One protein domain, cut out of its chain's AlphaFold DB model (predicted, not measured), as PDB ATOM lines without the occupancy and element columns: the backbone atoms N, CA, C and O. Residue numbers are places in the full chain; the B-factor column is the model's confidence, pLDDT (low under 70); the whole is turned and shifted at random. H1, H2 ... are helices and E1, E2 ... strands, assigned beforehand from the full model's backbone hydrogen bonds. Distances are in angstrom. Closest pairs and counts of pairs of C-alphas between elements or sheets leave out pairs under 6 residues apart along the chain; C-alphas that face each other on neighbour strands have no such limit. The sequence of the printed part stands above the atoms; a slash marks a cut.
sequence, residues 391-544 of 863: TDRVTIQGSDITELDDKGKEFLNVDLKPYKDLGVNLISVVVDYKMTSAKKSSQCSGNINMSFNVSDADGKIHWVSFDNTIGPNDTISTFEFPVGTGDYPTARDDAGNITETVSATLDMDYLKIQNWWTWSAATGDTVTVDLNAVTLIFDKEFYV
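This is residues 391 to 544 of the 863 residues of the protein "Endoglucanase" of Ruminococcus sp. CAG:330 (UniProt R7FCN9). What does the model look like? Two strongly twisted sheets stand face to face as a sandwich: a branched sheet of E2, E4, E5, E7, E8 and E9, and a four-stranded sheet in the order E1, E10, E3, E6. E8 bends sharply at residue 505, its part before the bend forms a hairpin with E7, E7 packs on E5, and the short helix H1 sits at one end of the sandwich. What are the make-up and size? The printed part has 154 residues, mostly strand by class, with one named helix and ten named strands in the order E1 E2 H1 E3 E4 E5 E6 E7 E8 E9 E10, and its neighbour strands are antiparallel. It is compact, with a radius of gyration of the C-alphas of 16.5 A and spans of 49 by 38 by 27 A.

Where is the branched sheet? It has E8, residues 498 to 514, E4, residues 444 to 456 and 37.8 A long, E5, residues 461 to 470 and 29.0 A long, E7, residues 485 to 492, E2, residues 410 to 415, and E9, residues 518 to 520. E4 bends by 52 degrees at residue 453. Where is the rest? E10, residues 527 to 543, is 38.9 A long and E3, residues 426 to 437, is 32.9 A long; E1 is residues 391 to 397, E6 476 to 480 and H1 417 to 421. C-alpha 391 of E1 is at (-54.894, -35.151, -32.282) and C-alpha 543 of E10 at (-56.023, -30.918, -36.701).

How is the branched sheet paired? E5 lies on one side of E4, E8 and E9 on the other; E2 and E7 lie on one side of E8, E4 on the other. Within hydrogen-bond range are N 448 and O 468, 2.8 A, in the hairpin E4 and E5, N 451 and O 512, 2.8 A, N 445 and O 519, 2.9 A, N 412 and O 513, 2.9 A, and N 488 and O 502, 2.8 A. How is the other sheet paired? Its edge strands are E1 and E6, and N 394 and O 536, 3.0 A, N 430 and O 535, 2.8 A, and N 429 and O 479, 2.9 A, are within hydrogen-bond range. How do the sheets and H1 stand? The facing parts are 9.5 A centre to centre, their strands at 26 degrees. H1, with every O i to N i+4 pair within hydrogen-bond range, only grazes the branched sheet; its closest C-alphas to E8 are those of Lys 417 and Asp 509, 4.8 A apart.

How far does it reach? The two C-alphas farthest apart, those of Lys 439 and Asp 458, are 51.0 A apart. Is it whole and confident? The printed part has no cut, and E1 to E2 is a long link of 12 residues. Mean pLDDT of the printed part is 83.1, with 17 residues under 70, among them 539 to 544.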
ATOM      1  N   THR A 391     -55.819 -34.707 -33.318       54.38
ATOM      2  CA  THR A 391     -54.894 -35.151 -32.282       54.38
ATOM      3  C   THR A 391     -54.846 -34.138 -31.142       54.38
ATOM      4  O   THR A 391     -54.992 -32.942 -31.354       54.38
ATOM      5  N   ASP A 392     -54.625 -34.614 -29.923       60.81
ATOM      6  CA  ASP A 392     -54.239 -33.810 -28.753       60.81
ATOM      7  C   ASP A 392     -52.714 -33.822 -28.542       60.81
ATOM      8  O   ASP A 392     -52.201 -33.288 -27.558       60.81
ATOM      9  N   ARG A 393     -51.981 -34.494 -29.440       68.75
ATOM     10  CA  ARG A 393     -50.561 -34.799 -29.275       68.75
ATOM     11  C   ARG A 393     -49.762 -34.660 -30.561       68.75
ATOM     12  O   ARG A 393     -50.222 -35.051 -31.634       68.75
ATOM     13  N   VAL A 394     -48.524 -34.199 -30.416       75.69
ATOM     14  CA  VAL A 394     -47.510 -34.180 -31.480       75.69
ATOM     15  C   VAL A 394     -46.302 -34.961 -30.992       75.69
ATOM     16  O   VAL A 394     -45.765 -34.647 -29.934       75.69
ATOM     17  N   THR A 395     -45.875 -35.976 -31.744       78.19
ATOM     18  CA  THR A 395     -44.716 -36.809 -31.397       78.19
ATOM     19  C   THR A 395     -43.605 -36.621 -32.420       78.19
ATOM     20  O   THR A 395     -43.790 -36.923 -33.593       78.19
ATOM     21  N   ILE A 396     -42.444 -36.182 -31.946       82.50
ATOM     22  CA  ILE A 396     -41.206 -36.035 -32.713       82.50
ATOM     23  C   ILE A 396     -40.360 -37.278 -32.452       82.50
ATOM     24  O   ILE A 396     -40.117 -37.619 -31.289       82.50
ATOM     25  N   GLN A 397     -39.941 -37.976 -33.509       82.88
ATOM     26  CA  GLN A 397     -39.103 -39.164 -33.359       82.88
ATOM     27  C   GLN A 397     -37.653 -38.757 -33.104       82.88
ATOM     28  O   GLN A 397     -37.164 -37.747 -33.601       82.88
ATOM     29  N   GLY A 398     -36.936 -39.578 -32.343       77.94
ATOM     30  CA  GLY A 398     -35.525 -39.373 -32.027       77.94
ATOM     31  C   GLY A 398     -34.635 -39.303 -33.263       77.94
ATOM     32  O   GLY A 398     -33.655 -38.569 -33.270       77.94
ATOM     33  N   SER A 399     -35.016 -40.006 -34.337       78.81
ATOM     34  CA  SER A 399     -34.348 -39.936 -35.644       78.81
ATOM     35  C   SER A 399     -34.338 -38.538 -36.259       78.81
ATOM     36  O   SER A 399     -33.465 -38.253 -37.076       78.81
ATOM     37  N   ASP A 400     -35.286 -37.687 -35.869       74.56
ATOM     38  CA  ASP A 400     -35.497 -36.365 -36.457       74.56
ATOM     39  C   ASP A 400     -34.783 -35.274 -35.634       74.56
ATOM     40  O   ASP A 400     -34.672 -34.119 -36.052       74.56
ATOM     41  N   ILE A 401     -34.226 -35.641 -34.473       83.12
ATOM     42  CA  ILE A 401     -33.453 -34.758 -33.597       83.12
ATOM     43  C   ILE A 401     -32.016 -34.696 -34.120       83.12
ATOM     44  O   ILE A 401     -31.161 -35.505 -33.771       83.12
ATOM     45  N   THR A 402     -31.752 -33.723 -34.989       80.50
ATOM     46  CA  THR A 402     -30.465 -33.610 -35.699       80.50
ATOM     47  C   THR A 402     -29.583 -32.451 -35.221       80.50
ATOM     48  O   THR A 402     -28.423 -32.346 -35.627       80.50
ATOM     49  N   GLU A 403     -30.101 -31.576 -34.355       84.88
ATOM     50  CA  GLU A 403     -29.371 -30.402 -33.873       84.88
ATOM     51  C   GLU A 403     -28.352 -30.768 -32.786       84.88
ATOM     52  O   GLU A 403     -28.652 -31.508 -31.852       84.88
ATOM     53  N   LEU A 404     -27.147 -30.194 -32.877       86.25
ATOM     54  CA  LEU A 404     -26.058 -30.392 -31.920       86.25
ATOM     55  C   LEU A 404     -25.660 -29.066 -31.273       86.25
ATOM     56  O   LEU A 404     -25.548 -28.041 -31.949       86.25
ATOM     57  N   ASP A 405     -25.402 -29.082 -29.967       84.12
ATOM     58  CA  ASP A 405     -24.832 -27.930 -29.272       84.12
ATOM     59  C   ASP A 405     -23.336 -27.728 -29.590       84.12
ATOM     60  O   ASP A 405     -22.705 -28.486 -30.332       84.12
ATOM     61  N   ASP A 406     -22.733 -26.696 -28.995       84.62
ATOM     62  CA  ASP A 406     -21.316 -26.347 -29.162       84.62
ATOM     63  C   ASP A 406     -20.338 -27.440 -28.689       84.62
ATOM     64  O   ASP A 406     -19.144 -27.392 -28.998       84.62
ATOM     65  N   LYS A 407     -20.837 -28.443 -27.959       82.12
ATOM     66  CA  LYS A 407     -20.094 -29.604 -27.456       82.12
ATOM     67  C   LYS A 407     -20.444 -30.890 -28.208       82.12
ATOM     68  O   LYS A 407     -19.938 -31.949 -27.833       82.12
ATOM     69  N   GLY A 408     -21.244 -30.804 -29.274       80.88
ATOM     70  CA  GLY A 408     -21.632 -31.937 -30.112       80.88
ATOM     71  C   GLY A 408     -22.727 -32.808 -29.503       80.88
ATOM     72  O   GLY A 408     -22.768 -34.001 -29.792       80.88
ATOM     73  N   LYS A 409     -23.569 -32.249 -28.626       82.88
ATOM     74  CA  LYS A 409     -24.646 -32.975 -27.952       82.88
ATOM     75  C   LYS A 409     -26.009 -32.650 -28.544       82.88
ATOM     76  O   LYS A 409     -26.349 -31.477 -28.681       82.88
ATOM     77  N   GLU A 410     -26.787 -33.692 -28.805       86.12
ATOM     78  CA  GLU A 410     -28.126 -33.586 -29.380       86.12
ATOM     79  C   GLU A 410     -29.079 -32.793 -28.485       86.12
ATOM     80  O   GLU A 410     -29.107 -32.973 -27.260       86.12
ATOM     81  N   PHE A 411     -29.860 -31.913 -29.105       89.88
ATOM     82  CA  PHE A 411     -30.986 -31.234 -28.477       89.88
ATOM     83  C   PHE A 411     -32.130 -31.079 -29.480       89.88
ATOM     84  O   PHE A 411     -31.914 -31.056 -30.685       89.88
ATOM     85  N   LEU A 412     -33.347 -30.935 -28.967       90.56
ATOM     86  CA  LEU A 412     -34.532 -30.632 -29.759       90.56
ATOM     87  C   LEU A 412     -34.983 -29.203 -29.464       90.56
ATOM     88  O   LEU A 412     -35.229 -28.887 -28.299       90.56
ATOM     89  N   ASN A 413     -35.123 -28.372 -30.495       88.62
ATOM     90  CA  ASN A 413     -35.887 -27.128 -30.426       88.62
ATOM     91  C   ASN A 413     -37.246 -27.323 -31.107       88.62
ATOM     92  O   ASN A 413     -37.329 -27.856 -32.208       88.62
ATOM     93  N   VAL A 414     -38.309 -26.838 -30.474       84.12
ATOM     94  CA  VAL A 414     -39.661 -26.817 -31.034       84.12
ATOM     95  C   VAL A 414     -40.146 -25.371 -31.065       84.12
ATOM     96  O   VAL A 414     -40.147 -24.696 -30.031       84.12
ATOM     97  N   ASP A 415     -40.567 -24.904 -32.244       83.44
ATOM     98  CA  ASP A 415     -41.346 -23.668 -32.360       83.44
ATOM     99  C   ASP A 415     -42.781 -23.959 -31.922       83.44
ATOM    100  O   ASP A 415     -43.484 -24.762 -32.539       83.44
ATOM    101  N   LEU A 416     -43.198 -23.332 -30.824       82.88
ATOM    102  CA  LEU A 416     -44.528 -23.541 -30.264       82.88
ATOM    103  C   LEU A 416     -45.555 -22.515 -30.763       82.88
ATOM    104  O   LEU A 416     -46.754 -22.715 -30.546       82.88
ATOM    105  N   LYS A 417     -45.116 -21.468 -31.482       81.19
ATOM    106  CA  LYS A 417     -46.004 -20.407 -31.981       81.19
ATOM    107  C   LYS A 417     -47.156 -20.926 -32.839       81.19
ATOM    108  O   LYS A 417     -48.272 -20.481 -32.594       81.19
ATOM    109  N   PRO A 418     -46.963 -21.899 -33.756       71.00
ATOM    110  CA  PRO A 418     -48.080 -22.424 -34.531       71.00
ATOM    111  C   PRO A 418     -49.203 -22.959 -33.637       71.00
ATOM    112  O   PRO A 418     -50.361 -22.666 -33.885       71.00
ATOM    113  N   TYR A 419     -48.878 -23.668 -32.551       73.75
ATOM    114  CA  TYR A 419     -49.876 -24.219 -31.626       73.75
ATOM    115  C   TYR A 419     -50.499 -23.150 -30.723       73.75
ATOM    116  O   TYR A 419     -51.690 -23.207 -30.420       73.75
ATOM    117  N   LYS A 420     -49.718 -22.138 -30.335       78.88
ATOM    118  CA  LYS A 420     -50.229 -20.946 -29.648       78.88
ATOM    119  C   LYS A 420     -51.280 -20.226 -30.496       78.88
ATOM    120  O   LYS A 420     -52.333 -19.862 -29.976       78.88
ATOM    121  N   ASP A 421     -51.021 -20.083 -31.794       72.50
ATOM    122  CA  ASP A 421     -51.929 -19.441 -32.749       72.50
ATOM    123  C   ASP A 421     -53.207 -20.271 -32.985       72.50
ATOM    124  O   ASP A 421     -54.260 -19.706 -33.280       72.50
ATOM    125  N   LEU A 422     -53.159 -21.595 -32.767       58.69
ATOM    126  CA  LEU A 422     -54.348 -22.468 -32.736       58.69
ATOM    127  C   LEU A 422     -55.219 -22.277 -31.483       58.69
ATOM    128  O   LEU A 422     -56.320 -22.829 -31.413       58.69
ATOM    129  N   GLY A 423     -54.744 -21.537 -30.475       66.12
ATOM    130  CA  GLY A 423     -55.447 -21.363 -29.204       66.12
ATOM    131  C   GLY A 423     -55.474 -22.623 -28.330       66.12
ATOM    132  O   GLY A 423     -56.359 -22.748 -27.474       66.12
ATOM    133  N   VAL A 424     -54.530 -23.549 -28.544       68.44
ATOM    134  CA  VAL A 424     -54.305 -24.723 -27.685       68.44
ATOM    135  C   VAL A 424     -53.115 -24.480 -26.757       68.44
ATOM    136  O   VAL A 424     -52.127 -23.846 -27.130       68.44
ATOM    137  N   ASN A 425     -53.196 -24.983 -25.528       78.56
ATOM    138  CA  ASN A 425     -52.161 -24.811 -24.509       78.56
ATOM    139  C   ASN A 425     -51.377 -26.113 -24.335       78.56
ATOM    140  O   ASN A 425     -51.978 -27.173 -24.165       78.56
ATOM    141  N   LEU A 426     -50.041 -26.042 -24.329       82.19
ATOM    142  CA  LEU A 426     -49.207 -27.183 -23.949       82.19
ATOM    143  C   LEU A 426     -49.403 -27.468 -22.459       82.19
ATOM    144  O   LEU A 426     -49.171 -26.597 -21.620       82.19
ATOM    145  N   ILE A 427     -49.810 -28.693 -22.139       78.94
ATOM    146  CA  ILE A 427     -50.066 -29.123 -20.758       78.94
ATOM    147  C   ILE A 427     -49.060 -30.154 -20.266       78.94
ATOM    148  O   ILE A 427     -48.810 -30.229 -19.067       78.94
ATOM    149  N   SER A 428     -48.450 -30.929 -21.168       79.31
ATOM    150  CA  SER A 428     -47.459 -31.932 -20.788       79.31
ATOM    151  C   SER A 428     -46.467 -32.219 -21.914       79.31
ATOM    152  O   SER A 428     -46.789 -32.114 -23.099       79.31
ATOM    153  N   VAL A 429     -45.245 -32.587 -21.535       87.50
ATOM    154  CA  VAL A 429     -44.189 -33.058 -22.436       87.50
ATOM    155  C   VAL A 429     -43.657 -34.383 -21.917       87.50
ATOM    156  O   VAL A 429     -43.185 -34.475 -20.783       87.50
ATOM    157  N   VAL A 430     -43.697 -35.409 -22.764       81.81
ATOM    158  CA  VAL A 430     -43.199 -36.756 -22.469       81.81
ATOM    159  C   VAL A 430     -41.971 -37.035 -23.324       81.81
ATOM    160  O   VAL A 430     -42.032 -36.965 -24.546       81.81
ATOM    161  N   VAL A 431     -40.860 -37.380 -22.684       90.12
ATOM    162  CA  VAL A 431     -39.587 -37.699 -23.335       90.12
ATOM    163  C   VAL A 431     -39.287 -39.176 -23.121       90.12
ATOM    164  O   VAL A 431     -39.015 -39.586 -21.993       90.12
ATOM    165  N   ASP A 432     -39.334 -39.960 -24.195       87.50
ATOM    166  CA  ASP A 432     -38.805 -41.324 -24.254       87.50
ATOM    167  C   ASP A 432     -37.311 -41.244 -24.580       87.50
ATOM    168  O   ASP A 432     -36.903 -40.554 -25.517       87.50
ATOM    169  N   TYR A 433     -36.485 -41.921 -23.791       91.69
ATOM    170  CA  TYR A 433     -35.041 -41.923 -23.967       91.69
ATOM    171  C   TYR A 433     -34.426 -43.265 -23.595       91.69
ATOM    172  O   TYR A 433     -35.001 -44.108 -22.900       91.69
ATOM    173  N   LYS A 434     -33.176 -43.435 -24.014       89.44
ATOM    174  CA  LYS A 434     -32.348 -44.574 -23.650       89.44
ATOM    175  C   LYS A 434     -31.033 -44.107 -23.050       89.44
ATOM    176  O   LYS A 434     -30.222 -43.471 -23.712       89.44
ATOM    177  N   MET A 435     -30.785 -44.501 -21.802       90.19
ATOM    178  CA  MET A 435     -29.468 -44.348 -21.194       90.19
ATOM    179  C   MET A 435     -28.592 -45.574 -21.485       90.19
ATOM    180  O   MET A 435     -28.960 -46.705 -21.163       90.19
ATOM    181  N   THR A 436     -27.394 -45.353 -22.032       89.62
ATOM    182  CA  THR A 436     -26.418 -46.419 -22.298       89.62
ATOM    183  C   THR A 436     -25.091 -46.134 -21.599       89.62
ATOM    184  O   THR A 436     -24.449 -45.120 -21.856       89.62
ATOM    185  N   SER A 437     -24.644 -47.064 -20.747       89.00
ATOM    186  CA  SER A 437     -23.288 -47.090 -20.180       89.00
ATOM    187  C   SER A 437     -22.406 -48.058 -20.973       89.00
ATOM    188  O   SER A 437     -22.709 -49.252 -21.071       89.00
ATOM    189  N   ALA A 438     -21.274 -47.572 -21.489       89.62
ATOM    190  CA  ALA A 438     -20.313 -48.379 -22.245       89.62
ATOM    191  C   ALA A 438     -19.743 -49.547 -21.417       89.62
ATOM    192  O   ALA A 438     -19.463 -50.624 -21.951       89.62
ATOM    193  N   LYS A 439     -19.601 -49.362 -20.099       87.38
ATOM    194  CA  LYS A 439     -19.148 -50.399 -19.158       87.38
ATOM    195  C   LYS A 439     -20.284 -51.171 -18.493       87.38
ATOM    196  O   LYS A 439     -20.000 -52.015 -17.643       87.38
ATOM    197  N   LYS A 440     -21.539 -50.923 -18.885       83.88
ATOM    198  CA  LYS A 440     -22.741 -51.525 -18.281       83.88
ATOM    199  C   LYS A 440     -22.799 -51.290 -16.765       83.88
ATOM    200  O   LYS A 440     -23.145 -52.191 -16.001       83.88
ATOM    201  N   SER A 441     -22.398 -50.095 -16.329       83.06
ATOM    202  CA  SER A 441     -22.454 -49.679 -14.929       83.06
ATOM    203  C   SER A 441     -23.905 -49.633 -14.459       83.06
ATOM    204  O   SER A 441     -24.741 -48.985 -15.078       83.06
ATOM    205  N   SER A 442     -24.203 -50.276 -13.331       81.75
ATOM    206  CA  SER A 442     -25.496 -50.135 -12.647       81.75
ATOM    207  C   SER A 442     -25.565 -48.876 -11.768       81.75
ATOM    208  O   SER A 442     -26.569 -48.641 -11.104       81.75
ATOM    209  N   GLN A 443     -24.472 -48.109 -11.707       88.56
ATOM    210  CA  GLN A 443     -24.337 -46.857 -10.966       88.56
ATOM    211  C   GLN A 443     -23.937 -45.755 -11.946       88.56
ATOM    212  O   GLN A 443     -22.792 -45.298 -11.965       88.56
ATOM    213  N   CYS A 444     -24.881 -45.371 -12.795       86.62
ATOM    214  CA  CYS A 444     -24.791 -44.172 -13.612       86.62
ATOM    215  C   CYS A 444     -26.058 -43.329 -13.461       86.62
ATOM    216  O   CYS A 444     -27.048 -43.789 -12.899       86.62
ATOM    217  N   SER A 445     -25.998 -42.080 -13.899       91.06
ATOM    218  CA  SER A 445     -27.128 -41.154 -13.903       91.06
ATOM    219  C   SER A 445     -26.915 -40.065 -14.948       91.06
ATOM    220  O   SER A 445     -25.838 -39.940 -15.535       91.06
ATOM    221  N   GLY A 446     -27.949 -39.275 -15.188       91.25
ATOM    222  CA  GLY A 446     -27.933 -38.110 -16.060       91.25
ATOM    223  C   GLY A 446     -29.165 -37.258 -15.803       91.25
ATOM    224  O   GLY A 446     -29.845 -37.446 -14.794       91.25
ATOM    225  N   ASN A 447     -29.487 -36.358 -16.726       92.06
ATOM    226  CA  ASN A 447     -30.745 -35.614 -16.689       92.06
ATOM    227  C   ASN A 447     -31.424 -35.503 -18.059       92.06
ATOM    228  O   ASN A 447     -30.780 -35.609 -19.094       92.06
ATOM    229  N   ILE A 448     -32.713 -35.200 -18.066       92.06
ATOM    230  CA  ILE A 448     -33.366 -34.535 -19.191       92.06
ATOM    231  C   ILE A 448     -33.696 -33.127 -18.715       92.06
ATOM    232  O   ILE A 448     -34.383 -32.959 -17.706       92.06
ATOM    233  N   ASN A 449     -33.168 -32.130 -19.413       91.56
ATOM    234  CA  ASN A 449     -33.522 -30.741 -19.213       91.56
ATOM    235  C   ASN A 449     -34.556 -30.308 -20.251       91.56
ATOM    236  O   ASN A 449     -34.433 -30.650 -21.429       91.56
ATOM    237  N   MET A 450     -35.530 -29.521 -19.809       91.00
ATOM    238  CA  MET A 450     -36.497 -28.846 -20.660       91.00
ATOM    239  C   MET A 450     -36.491 -27.349 -20.350       91.00
ATOM    240  O   MET A 450     -36.720 -26.960 -19.208       91.00
ATOM    241  N   SER A 451     -36.240 -26.512 -21.353       90.94
ATOM    242  CA  SER A 451     -36.175 -25.050 -21.242       90.94
ATOM    243  C   SER A 451     -37.243 -24.381 -22.116       90.94
ATOM    244  O   SER A 451     -37.453 -24.810 -23.246       90.94
ATOM    245  N   PHE A 452     -37.908 -23.336 -21.620       91.56
ATOM    246  CA  PHE A 452     -39.013 -22.648 -22.311       91.56
ATOM    247  C   PHE A 452     -39.188 -21.208 -21.803       91.56
ATOM    248  O   PHE A 452     -38.604 -20.832 -20.780       91.56
ATOM    249  N   ASN A 453     -39.976 -20.396 -22.516       90.75
ATOM    250  CA  ASN A 453     -40.249 -19.009 -22.142       90.75
ATOM    251  C   ASN A 453     -41.605 -18.816 -21.440       90.75
ATOM    252  O   ASN A 453     -42.607 -19.438 -21.795       90.75
ATOM    253  N   VAL A 454     -41.618 -17.944 -20.429       90.12
ATOM    254  CA  VAL A 454     -42.815 -17.526 -19.685       90.12
ATOM    255  C   VAL A 454     -42.835 -16.006 -19.535       90.12
ATOM    256  O   VAL A 454     -41.778 -15.405 -19.337       90.12
ATOM    257  N   SER A 455     -44.017 -15.391 -19.530       91.19
ATOM    258  CA  SER A 455     -44.174 -13.954 -19.268       91.19
ATOM    259  C   SER A 455     -44.846 -13.688 -17.930       91.19
ATOM    260  O   SER A 455     -45.869 -14.292 -17.599       91.19
ATOM    261  N   ASP A 456     -44.276 -12.764 -17.155       91.75
ATOM    262  CA  ASP A 456     -44.908 -12.265 -15.932       91.75
ATOM    263  C   ASP A 456     -46.049 -11.271 -16.230       91.75
ATOM    264  O   ASP A 456     -46.329 -10.920 -17.377       91.75
ATOM    265  N   ALA A 457     -46.731 -10.811 -15.178       89.12
ATOM    266  CA  ALA A 457     -47.863  -9.888 -15.294       89.12
ATOM    267  C   ALA A 457     -47.506  -8.524 -15.925       89.12
ATOM    268  O   ALA A 457     -48.403  -7.836 -16.411       89.12
ATOM    269  N   ASP A 458     -46.222  -8.147 -15.938       90.19
ATOM    270  CA  ASP A 458     -45.723  -6.914 -16.559       90.19
ATOM    271  C   ASP A 458     -45.306  -7.135 -18.031       90.19
ATOM    272  O   ASP A 458     -44.814  -6.213 -18.689       90.19
ATOM    273  N   GLY A 459     -45.499  -8.350 -18.563       84.75
ATOM    274  CA  GLY A 459     -45.139  -8.731 -19.929       84.75
ATOM    275  C   GLY A 459     -43.640  -8.957 -20.130       84.75
ATOM    276  O   GLY A 459     -43.156  -8.932 -21.264       84.75
ATOM    277  N   LYS A 460     -42.873  -9.135 -19.047       91.25
ATOM    278  CA  LYS A 460     -41.447  -9.444 -19.141       91.25
ATOM    279  C   LYS A 460     -41.259 -10.947 -19.326       91.25
ATOM    280  O   LYS A 460     -41.708 -11.741 -18.506       91.25
ATOM    281  N   ILE A 461     -40.517 -11.301 -20.374       90.69
ATOM    282  CA  ILE A 461     -40.174 -12.684 -20.712       90.69
ATOM    283  C   ILE A 461     -39.035 -13.185 -19.812       90.69
ATOM    284  O   ILE A 461     -37.997 -12.527 -19.666       90.69
ATOM    285  N   HIS A 462     -39.206 -14.386 -19.263       89.00
ATOM    286  CA  HIS A 462     -38.221 -15.133 -18.484       89.00
ATOM    287  C   HIS A 462     -37.975 -16.497 -19.129       89.00
ATOM    288  O   HIS A 462     -38.906 -17.160 -19.581       89.00
ATOM    289  N   TRP A 463     -36.717 -16.940 -19.140       89.50
ATOM    290  CA  TRP A 463     -36.360 -18.304 -19.527       89.50
ATOM    291  C   TRP A 463     -36.325 -19.193 -18.291       89.50
ATOM    292  O   TRP A 463     -35.588 -18.921 -17.342       89.50
ATOM    293  N   VAL A 464     -37.121 -20.255 -18.317       88.69
ATOM    294  CA  VAL A 464     -37.273 -21.220 -17.226       88.69
ATOM    295  C   VAL A 464     -36.748 -22.568 -17.693       88.69
ATOM    296  O   VAL A 464     -36.841 -22.897 -18.874       88.69
ATOM    297  N   SER A 465     -36.198 -23.356 -16.766       87.38
ATOM    298  CA  SER A 465     -35.802 -24.732 -17.057       87.38
ATOM    299  C   SER A 465     -36.219 -25.721 -15.967       87.38
ATOM    300  O   SER A 465     -36.146 -25.447 -14.761       87.38
ATOM    301  N   PHE A 466     -36.670 -26.892 -16.409       86.12
ATOM    302  CA  PHE A 466     -36.977 -28.051 -15.586       86.12
ATOM    303  C   PHE A 466     -35.923 -29.130 -15.807       86.12
ATOM    304  O   PHE A 466     -35.621 -29.487 -16.942       86.12
ATOM    305  N   ASP A 467     -35.403 -29.675 -14.711       84.75
ATOM    306  CA  ASP A 467     -34.445 -30.775 -14.720       84.75
ATOM    307  C   ASP A 467     -35.079 -32.023 -14.113       84.75
ATOM    308  O   ASP A 467     -35.430 -32.033 -12.931       84.75
ATOM    309  N   ASN A 468     -35.149 -33.094 -14.900       86.12
ATOM    310  CA  ASN A 468     -35.494 -34.426 -14.422       86.12
ATOM    311  C   ASN A 468     -34.225 -35.274 -14.363       86.12
ATOM    312  O   ASN A 468     -33.599 -35.543 -15.385       86.12
ATOM    313  N   THR A 469     -33.819 -35.683 -13.158       88.56
ATOM    314  CA  THR A 469     -32.699 -36.623 -12.988       88.56
ATOM    315  C   THR A 469     -33.145 -38.021 -13.401       88.56
ATOM    316  O   THR A 469     -34.211 -38.467 -12.988       88.56
ATOM    317  N   ILE A 470     -32.312 -38.709 -14.178       91.06
ATOM    318  CA  ILE A 470     -32.604 -40.022 -14.758       91.06
ATOM    319  C   ILE A 470     -31.516 -41.038 -14.396       91.06
ATOM    320  O   ILE A 470     -30.333 -40.697 -14.260       91.06
ATOM    321  N   GLY A 471     -31.918 -42.291 -14.222       85.81
ATOM    322  CA  GLY A 471     -31.058 -43.438 -13.951       85.81
ATOM    323  C   GLY A 471     -31.015 -44.452 -15.102       85.81
ATOM    324  O   GLY A 471     -31.712 -44.312 -16.102       85.81
ATOM    325  N   PRO A 472     -30.218 -45.528 -14.967       78.88
ATOM    326  CA  PRO A 472     -29.974 -46.506 -16.032       78.88
ATOM    327  C   PRO A 472     -31.173 -47.389 -16.381       78.88
ATOM    328  O   PRO A 472     -31.126 -48.091 -17.387       78.88
ATOM    329  N   ASN A 473     -32.198 -47.416 -15.528       80.12
ATOM    330  CA  ASN A 473     -33.408 -48.219 -15.726       80.12
ATOM    331  C   ASN A 473     -34.621 -47.361 -16.097       80.12
ATOM    332  O   ASN A 473     -35.693 -47.915 -16.334       80.12
ATOM    333  N   ASP A 474     -34.465 -46.038 -16.104       81.50
ATOM    334  CA  ASP A 474     -35.533 -45.127 -16.475       81.50
ATOM    335  C   ASP A 474     -35.523 -44.970 -17.999       81.50
ATOM    336  O   ASP A 474     -34.464 -44.956 -18.630       81.50
ATOM    337  N   THR A 475     -36.709 -44.897 -18.596       82.94
ATOM    338  CA  THR A 475     -36.867 -44.787 -20.057       82.94
ATOM    339  C   THR A 475     -37.782 -43.641 -20.463       82.94
ATOM    340  O   THR A 475     -37.928 -43.362 -21.644       82.94
ATOM    341  N   ILE A 476     -38.444 -42.999 -19.496       85.19
ATOM    342  CA  ILE A 476     -39.422 -41.940 -19.735       85.19
ATOM    343  C   ILE A 476     -39.216 -40.824 -18.710       85.19
ATOM    344  O   ILE A 476     -38.878 -41.066 -17.549       85.19
ATOM    345  N   SER A 477     -39.399 -39.583 -19.141       84.56
ATOM    346  CA  SER A 477     -39.522 -38.407 -18.282       84.56
ATOM    347  C   SER A 477     -40.731 -37.597 -18.713       84.56
ATOM    348  O   SER A 477     -40.977 -37.446 -19.904       84.56
ATOM    349  N   THR A 478     -41.469 -37.063 -17.746       81.75
ATOM    350  CA  THR A 478     -42.659 -36.247 -17.997       81.75
ATOM    351  C   THR A 478     -42.493 -34.892 -17.327       81.75
ATOM    352  O   THR A 478     -41.988 -34.808 -16.202       81.75
ATOM    353  N   PHE A 479     -42.915 -33.843 -18.019       83.50
ATOM    354  CA  PHE A 479     -42.971 -32.480 -17.515       83.50
ATOM    355  C   PHE A 479     -44.400 -31.966 -17.653       83.50
ATOM    356  O   PHE A 479     -44.961 -32.031 -18.738       83.50
ATOM    357  N   GLU A 480     -44.974 -31.457 -16.567       79.00
ATOM    358  CA  GLU A 480     -46.360 -30.979 -16.516       79.00
ATOM    359  C   GLU A 480     -46.404 -29.454 -16.407       79.00
ATOM    360  O   GLU A 480     -45.562 -28.848 -15.734       79.00
ATOM    361  N   PHE A 481     -47.421 -28.850 -17.022       75.81
ATOM    362  CA  PHE A 481     -47.642 -27.408 -17.035       75.81
ATOM    363  C   PHE A 481     -49.024 -27.061 -16.467       75.81
ATOM    364  O   PHE A 481     -50.010 -27.747 -16.748       75.81
ATOM    365  N   PRO A 482     -49.136 -25.983 -15.676       63.50
ATOM    366  CA  PRO A 482     -50.433 -25.448 -15.299       63.50
ATOM    367  C   PRO A 482     -51.091 -24.774 -16.508       63.50
ATOM    368  O   PRO A 482     -50.451 -24.024 -17.240       63.50
ATOM    369  N   VAL A 483     -52.395 -24.989 -16.684       61.38
ATOM    370  CA  VAL A 483     -53.183 -24.222 -17.657       61.38
ATOM    371  C   VAL A 483     -53.333 -22.789 -17.137       61.38
ATOM    372  O   VAL A 483     -53.904 -22.570 -16.067       61.38
ATOM    373  N   GLY A 484     -52.823 -21.810 -17.888       66.94
ATOM    374  CA  GLY A 484     -52.832 -20.394 -17.508       66.94
ATOM    375  C   GLY A 484     -51.607 -19.970 -16.685       66.94
ATOM    376  O   GLY A 484     -50.472 -20.314 -17.011       66.94
ATOM    377  N   THR A 485     -51.822 -19.162 -15.643       80.56
ATOM    378  CA  THR A 485     -50.739 -18.633 -14.796       80.56
ATOM    379  C   THR A 485     -50.314 -19.649 -13.735       80.56
ATOM    380  O   THR A 485     -51.155 -20.222 -13.041       80.56
ATOM    381  N   GLY A 486     -49.006 -19.827 -13.558       83.69
ATOM    382  CA  GLY A 486     -48.417 -20.691 -12.536       83.69
ATOM    383  C   GLY A 486     -47.079 -20.174 -12.011       83.69
ATOM    384  O   GLY A 486     -46.554 -19.177 -12.503       83.69
ATOM    385  N   ASP A 487     -46.531 -20.854 -11.003       88.12
ATOM    386  CA  ASP A 487     -45.239 -20.515 -10.400       88.12
ATOM    387  C   ASP A 487     -44.106 -21.337 -11.027       88.12
ATOM    388  O   ASP A 487     -44.082 -22.566 -10.931       88.12
ATOM    389  N   TYR A 488     -43.138 -20.648 -11.631       87.50
ATOM    390  CA  TYR A 488     -42.031 -21.246 -12.373       87.50
ATOM    391  C   TYR A 488     -40.675 -20.964 -11.701       87.50
ATOM    392  O   TYR A 488     -40.420 -19.830 -11.309       87.50
ATOM    393  N   PRO A 489     -39.769 -21.948 -11.570       85.94
ATOM    394  CA  PRO A 489     -38.452 -21.783 -10.965       85.94
ATOM    395  C   PRO A 489     -37.498 -21.009 -11.882       85.94
ATOM    396  O   PRO A 489     -37.227 -21.427 -13.005       85.94
ATOM    397  N   THR A 490     -36.922 -19.918 -11.381       84.50
ATOM    398  CA  THR A 490     -35.963 -19.075 -12.123       84.50
ATOM    399  C   THR A 490     -34.524 -19.233 -11.639       84.50
ATOM    400  O   THR A 490     -33.597 -18.862 -12.358       84.50
ATOM    401  N   ALA A 491     -34.313 -19.804 -10.449       83.12
ATOM    402  CA  ALA A 491     -32.983 -20.097  -9.922       83.12
ATOM    403  C   ALA A 491     -32.971 -21.365  -9.057       83.12
ATOM    404  O   ALA A 491     -33.963 -21.708  -8.404       83.12
ATOM    405  N   ARG A 492     -31.819 -22.045  -9.046       79.06
ATOM    406  CA  ARG A 492     -31.541 -23.223  -8.217       79.06
ATOM    407  C   ARG A 492     -30.163 -23.121  -7.565       79.06
ATOM    408  O   ARG A 492     -29.271 -22.482  -8.121       79.06
ATOM    409  N   ASP A 493     -29.992 -23.757  -6.408       80.81
ATOM    410  CA  ASP A 493     -28.686 -23.907  -5.751       80.81
ATOM    411  C   ASP A 493     -27.858 -25.071  -6.340       80.81
ATOM    412  O   ASP A 493     -28.343 -25.850  -7.161       80.81
ATOM    413  N   ASP A 494     -26.606 -25.222  -5.887       74.94
ATOM    414  CA  ASP A 494     -25.693 -26.302  -6.308       74.94
ATOM    415  C   ASP A 494     -26.219 -27.721  -5.991       74.94
ATOM    416  O   ASP A 494     -25.692 -28.711  -6.499       74.94
ATOM    417  N   ALA A 495     -27.239 -27.836  -5.134       69.81
ATOM    418  CA  ALA A 495     -27.907 -29.090  -4.797       69.81
ATOM    419  C   ALA A 495     -29.197 -29.317  -5.614       69.81
ATOM    420  O   ALA A 495     -29.859 -30.339  -5.429       69.81
ATOM    421  N   GLY A 496     -29.544 -28.400  -6.524       67.00
ATOM    422  CA  GLY A 496     -30.718 -28.470  -7.395       67.00
ATOM    423  C   GLY A 496     -32.025 -27.986  -6.755       67.00
ATOM    424  O   GLY A 496     -33.081 -28.065  -7.398       67.00
ATOM    425  N   ASN A 497     -31.986 -27.466  -5.522       79.06
ATOM    426  CA  ASN A 497     -33.171 -26.931  -4.851       79.06
ATOM    427  C   ASN A 497     -33.576 -25.601  -5.487       79.06
ATOM    428  O   ASN A 497     -32.722 -24.775  -5.788       79.06
ATOM    429  N   ILE A 498     -34.881 -25.376  -5.646       82.31
ATOM    430  CA  ILE A 498     -35.418 -24.108  -6.156       82.31
ATOM    431  C   ILE A 498     -35.153 -23.009  -5.124       82.31
ATOM    432  O   ILE A 498     -35.586 -23.121  -3.977       82.31
ATOM    433  N   THR A 499     -34.456 -21.952  -5.534       88.31
ATOM    434  CA  THR A 499     -34.148 -20.795  -4.679       88.31
ATOM    435  C   THR A 499     -34.983 -19.570  -5.024       88.31
ATOM    436  O   THR A 499     -35.191 -18.727  -4.156       88.31
ATOM    437  N   GLU A 500     -35.482 -19.474  -6.261       89.88
ATOM    438  CA  GLU A 500     -36.337 -18.378  -6.729       89.88
ATOM    439  C   GLU A 500     -37.410 -18.893  -7.695       89.88
ATOM    440  O   GLU A 500     -37.166 -19.832  -8.461       89.88
ATOM    441  N   THR A 501     -38.587 -18.264  -7.665       90.44
ATOM    442  CA  THR A 501     -39.706 -18.528  -8.576       90.44
ATOM    443  C   THR A 501     -40.299 -17.228  -9.117       90.44
ATOM    444  O   THR A 501     -40.233 -16.189  -8.457       90.44
ATOM    445  N   VAL A 502     -40.950 -17.306 -10.275       90.62
ATOM    446  CA  VAL A 502     -41.760 -16.244 -10.878       90.62
ATOM    447  C   VAL A 502     -43.175 -16.760 -11.136       90.62
ATOM    448  O   VAL A 502     -43.342 -17.840 -11.697       90.62
ATOM    449  N   SER A 503     -44.198 -16.002 -10.735       91.62
ATOM    450  CA  SER A 503     -45.576 -16.260 -11.165       91.62
ATOM    451  C   SER A 503     -45.756 -15.699 -12.574       91.62
ATOM    452  O   SER A 503     -45.650 -14.488 -12.775       91.62
ATOM    453  N   ALA A 504     -45.983 -16.569 -13.551       91.31
ATOM    454  CA  ALA A 504     -45.981 -16.225 -14.970       91.31
ATOM    455  C   ALA A 504     -46.954 -17.115 -15.757       91.31
ATOM    456  O   ALA A 504     -47.508 -18.070 -15.217       91.31
ATOM    457  N   THR A 505     -47.172 -16.808 -17.029       86.50
ATOM    458  CA  THR A 505     -47.936 -17.643 -17.969       86.50
ATOM    459  C   THR A 505     -46.979 -18.209 -19.016       86.50
ATOM    460  O   THR A 505     -46.038 -17.523 -19.414       86.50
ATOM    461  N   LEU A 506     -47.190 -19.458 -19.449       84.25
ATOM    462  CA  LEU A 506     -46.402 -20.064 -20.524       84.25
ATOM    463  C   LEU A 506     -46.610 -19.275 -21.820       84.25
ATOM    464  O   LEU A 506     -47.736 -19.157 -22.294       84.25
ATOM    465  N   ASP A 507     -45.530 -18.752 -22.395       83.44
ATOM    466  CA  ASP A 507     -45.626 -17.936 -23.606       83.44
ATOM    467  C   ASP A 507     -45.872 -18.775 -24.851       83.44
ATOM    468  O   ASP A 507     -46.387 -18.236 -25.819       83.44
ATOM    469  N   MET A 508     -45.516 -20.065 -24.847       84.06
ATOM    470  CA  MET A 508     -45.682 -20.955 -26.001       84.06
ATOM    471  C   MET A 508     -44.946 -20.476 -27.266       84.06
ATOM    472  O   MET A 508     -45.406 -20.734 -28.372       84.06
ATOM    473  N   ASP A 509     -43.797 -19.797 -27.148       84.62
ATOM    474  CA  ASP A 509     -43.025 -19.426 -28.344       84.62
ATOM    475  C   ASP A 509     -41.930 -20.451 -28.658       84.62
ATOM    476  O   ASP A 509     -41.707 -20.771 -29.824       84.62
ATOM    477  N   TYR A 510     -41.248 -20.969 -27.630       85.75
ATOM    478  CA  TYR A 510     -40.125 -21.890 -27.795       85.75
ATOM    479  C   TYR A 510     -40.061 -22.942 -26.690       85.75
ATOM    480  O   TYR A 510     -40.213 -22.640 -25.504       85.75
ATOM    481  N   LEU A 511     -39.722 -24.165 -27.090       90.62
ATOM    482  CA  LEU A 511     -39.388 -25.266 -26.194       90.62
ATOM    483  C   LEU A 511     -38.070 -25.903 -26.628       90.62
ATOM    484  O   LEU A 511     -37.885 -26.216 -27.799       90.62
ATOM    485  N   LYS A 512     -37.170 -26.130 -25.674       92.56
ATOM    486  CA  LYS A 512     -35.903 -26.829 -25.887       92.56
ATOM    487  C   LYS A 512     -35.790 -28.030 -24.959       92.56
ATOM    488  O   LYS A 512     -36.011 -27.888 -23.760       92.56
ATOM    489  N   ILE A 513     -35.378 -29.182 -25.482       93.31
ATOM    490  CA  ILE A 513     -35.138 -30.408 -24.706       93.31
ATOM    491  C   ILE A 513     -33.718 -30.902 -24.955       93.31
ATOM    492  O   ILE A 513     -33.274 -30.984 -26.098       93.31
ATOM    493  N   GLN A 514     -32.991 -31.225 -23.885       91.75
ATOM    494  CA  GLN A 514     -31.597 -31.645 -23.983       91.75
ATOM    495  C   GLN A 514     -31.153 -32.463 -22.762       91.75
ATOM    496  O   GLN A 514     -31.510 -32.144 -21.633       91.75
ATOM    497  N   ASN A 515     -30.291 -33.469 -22.931       91.81
ATOM    498  CA  ASN A 515     -29.512 -33.997 -21.802       91.81
ATOM    499  C   ASN A 515     -28.383 -32.998 -21.484       91.81
ATOM    500  O   ASN A 515     -27.670 -32.584 -22.386       91.81
ATOM    501  N   TRP A 516     -28.106 -32.619 -20.235       88.75
ATOM    502  CA  TRP A 516     -27.002 -31.683 -19.923       88.75
ATOM    503  C   TRP A 516     -25.794 -32.368 -19.309       88.75
ATOM    504  O   TRP A 516     -24.663 -32.091 -19.707       88.75
ATOM    505  N   TRP A 517     -26.014 -33.343 -18.436       89.62
ATOM    506  CA  TRP A 517     -24.930 -34.056 -17.776       89.62
ATOM    507  C   TRP A 517     -25.210 -35.553 -17.682       89.62
ATOM    508  O   TRP A 517     -26.346 -36.023 -17.759       89.62
ATOM    509  N   THR A 518     -24.127 -36.301 -17.523       91.12
ATOM    510  CA  THR A 518     -24.129 -37.737 -17.257       91.12
ATOM    511  C   THR A 518     -23.016 -38.053 -16.268       91.12
ATOM    512  O   THR A 518     -21.963 -37.411 -16.292       91.12
ATOM    513  N   TRP A 519     -23.210 -39.064 -15.435       91.38
ATOM    514  CA  TRP A 519     -22.249 -39.501 -14.432       91.38
ATOM    515  C   TRP A 519     -22.209 -41.029 -14.356       91.38
ATOM    516  O   TRP A 519     -23.221 -41.694 -14.552       91.38
ATOM    517  N   SER A 520     -21.041 -41.597 -14.052       90.56
ATOM    518  CA  SER A 520     -20.880 -43.023 -13.750       90.56
ATOM    519  C   SER A 520     -19.842 -43.224 -12.655       90.56
ATOM    520  O   SER A 520     -18.777 -42.603 -12.670       90.56
ATOM    521  N   ALA A 521     -20.125 -44.139 -11.728       88.69
ATOM    522  CA  ALA A 521     -19.165 -44.573 -10.717       88.69
ATOM    523  C   ALA A 521     -18.014 -45.406 -11.313       88.69
ATOM    524  O   ALA A 521     -16.951 -45.541 -10.699       88.69
ATOM    525  N   ALA A 522     -18.202 -45.985 -12.505       87.56
ATOM    526  CA  ALA A 522     -17.190 -46.801 -13.160       87.56
ATOM    527  C   ALA A 522     -16.112 -45.908 -13.800       87.56
ATOM    528  O   ALA A 522     -16.367 -45.152 -14.734       87.56
ATOM    529  N   THR A 523     -14.870 -46.005 -13.313       88.69
ATOM    530  CA  THR A 523     -13.754 -45.174 -13.794       88.69
ATOM    531  C   THR A 523     -13.556 -45.314 -15.302       88.69
ATOM    532  O   THR A 523     -13.323 -46.421 -15.792       88.69
ATOM    533  N   GLY A 524     -13.601 -44.199 -16.036       85.12
ATOM    534  CA  GLY A 524     -13.438 -44.162 -17.495       85.12
ATOM    535  C   GLY A 524     -14.594 -44.803 -18.268       85.12
ATOM    536  O   GLY A 524     -14.359 -45.355 -19.338       85.12
ATOM    537  N   ASP A 525     -15.786 -44.853 -17.678       88.19
ATOM    538  CA  ASP A 525     -17.033 -45.195 -18.362       88.19
ATOM    539  C   ASP A 525     -17.584 -43.989 -19.130       88.19
ATOM    540  O   ASP A 525     -17.382 -42.841 -18.730       88.19
ATOM    541  N   THR A 526     -18.297 -44.266 -20.215       89.44
ATOM    542  CA  THR A 526     -18.996 -43.262 -21.015       89.44
ATOM    543  C   THR A 526     -20.476 -43.584 -20.948       89.44
ATOM    544  O   THR A 526     -20.885 -44.697 -21.279       89.44
ATOM    545  N   VAL A 527     -21.258 -42.614 -20.485       90.50
ATOM    546  CA  VAL A 527     -22.712 -42.704 -20.399       90.50
ATOM    547  C   VAL A 527     -23.289 -41.769 -21.446       90.50
ATOM    548  O   VAL A 527     -22.832 -40.639 -21.587       90.50
ATOM    549  N   THR A 528     -24.266 -42.268 -22.185       89.38
ATOM    550  CA  THR A 528     -24.981 -41.557 -23.248       89.38
ATOM    551  C   THR A 528     -26.468 -41.606 -22.944       89.38
ATOM    552  O   THR A 528     -26.925 -42.535 -22.270       89.38
ATOM    553  N   VAL A 529     -27.190 -40.577 -23.369       90.50
ATOM    554  CA  VAL A 529     -28.640 -40.466 -23.239       90.50
ATOM    555  C   VAL A 529     -29.148 -40.076 -24.611       90.50
ATOM    556  O   VAL A 529     -28.944 -38.938 -25.027       90.50
ATOM    557  N   ASP A 530     -29.772 -41.032 -25.282       88.44
ATOM    558  CA  ASP A 530     -30.309 -40.861 -26.626       88.44
ATOM    559  C   ASP A 530     -31.815 -40.604 -26.494       88.44
ATOM    560  O   ASP A 530     -32.511 -41.352 -25.801       88.44
ATOM    561  N   LEU A 531     -32.319 -39.530 -27.103       89.25
ATOM    562  CA  LEU A 531     -33.750 -39.223 -27.108       89.25
ATOM    563  C   LEU A 531     -34.424 -40.098 -28.172       89.25
ATOM    564  O   LEU A 531     -34.095 -39.988 -29.347       89.25
ATOM    565  N   ASN A 532     -35.346 -40.976 -27.779       87.44
ATOM    566  CA  ASN A 532     -36.050 -41.868 -28.707       87.44
ATOM    567  C   ASN A 532     -37.293 -41.206 -29.302       87.44
ATOM    568  O   ASN A 532     -37.600 -41.444 -30.465       87.44
ATOM    569  N   ALA A 533     -38.030 -40.431 -28.503       84.31
ATOM    570  CA  ALA A 533     -39.184 -39.661 -28.952       84.31
ATOM    571  C   ALA A 533     -39.537 -38.562 -27.942       84.31
ATOM    572  O   ALA A 533     -39.383 -38.737 -26.733       84.31
ATOM    573  N   VAL A 534     -40.077 -37.449 -28.430       86.94
ATOM    574  CA  VAL A 534     -40.645 -36.376 -27.608       86.94
ATOM    575  C   VAL A 534     -42.098 -36.184 -28.009       86.94
ATOM    576  O   VAL A 534     -42.384 -35.886 -29.161       86.94
ATOM    577  N   THR A 535     -43.022 -36.335 -27.062       80.69
ATOM    578  CA  THR A 535     -44.453 -36.099 -27.275       80.69
ATOM    579  C   THR A 535     -44.914 -34.859 -26.520       80.69
ATOM    580  O   THR A 535     -44.824 -34.808 -25.295       80.69
ATOM    581  N   LEU A 536     -45.427 -33.881 -27.259       87.00
ATOM    582  CA  LEU A 536     -46.124 -32.695 -26.766       87.00
ATOM    583  C   LEU A 536     -47.607 -33.037 -26.611       87.00
ATOM    584  O   LEU A 536     -48.180 -33.620 -27.531       87.00
ATOM    585  N   ILE A 537     -48.219 -32.688 -25.481       71.19
ATOM    586  CA  ILE A 537     -49.639 -32.938 -25.191       71.19
ATOM    587  C   ILE A 537     -50.329 -31.609 -24.886       71.19
ATOM    588  O   ILE A 537     -49.840 -30.829 -24.062       71.19
ATOM    589  N   PHE A 538     -51.475 -31.384 -25.523       78.69
ATOM    590  CA  PHE A 538     -52.240 -30.142 -25.465       78.69
ATOM    591  C   PHE A 538     -53.577 -30.316 -24.729       78.69
ATOM    592  O   PHE A 538     -54.062 -31.431 -24.537       78.69
ATOM    593  N   ASP A 539     -54.169 -29.207 -24.286       67.81
ATOM    594  CA  ASP A 539     -55.435 -29.181 -23.536       67.81
ATOM    595  C   ASP A 539     -56.687 -29.493 -24.374       67.81
ATOM    596  O   ASP A 539     -57.744 -29.788 -23.806       67.81
ATOM    597  N   LYS A 540     -56.582 -29.429 -25.705       62.06
ATOM    598  CA  LYS A 540     -57.670 -29.652 -26.668       62.06
ATOM    599  C   LYS A 540     -57.175 -30.460 -27.869       62.06
ATOM    600  O   LYS A 540     -55.991 -30.429 -28.200       62.06
ATOM    601  N   GLU A 541     -58.094 -31.156 -28.540       58.34
ATOM    602  CA  GLU A 541     -57.823 -31.756 -29.851       58.34
ATOM    603  C   GLU A 541     -57.755 -30.665 -30.931       58.34
ATOM    604  O   GLU A 541     -58.531 -29.711 -30.911       58.34
ATOM    605  N   PHE A 542     -56.853 -30.828 -31.893       57.41
ATOM    606  CA  PHE A 542     -56.692 -29.964 -33.062       57.41
ATOM    607  C   PHE A 542     -56.341 -30.813 -34.289       57.41
ATOM    608  O   PHE A 542     -55.953 -31.981 -34.169       57.41
ATOM    609  N   TYR A 543     -56.502 -30.257 -35.487       60.88
ATOM    610  CA  TYR A 543     -56.023 -30.918 -36.701       60.88
ATOM    611  C   TYR A 543     -54.520 -30.710 -36.844       60.88
ATOM    612  O   TYR A 543     -54.015 -29.633 -36.550       60.88
ATOM    613  N   VAL A 544     -53.810 -31.721 -37.329       55.16
ATOM    614  CA  VAL A 544     -52.415 -31.591 -37.762       55.16
ATOM    615  C   VAL A 544     -52.366 -31.649 -39.282       55.16
ATOM    616  O   VAL A 544     -53.058 -32.462 -39.894       55.16
TER     617      VAL A 544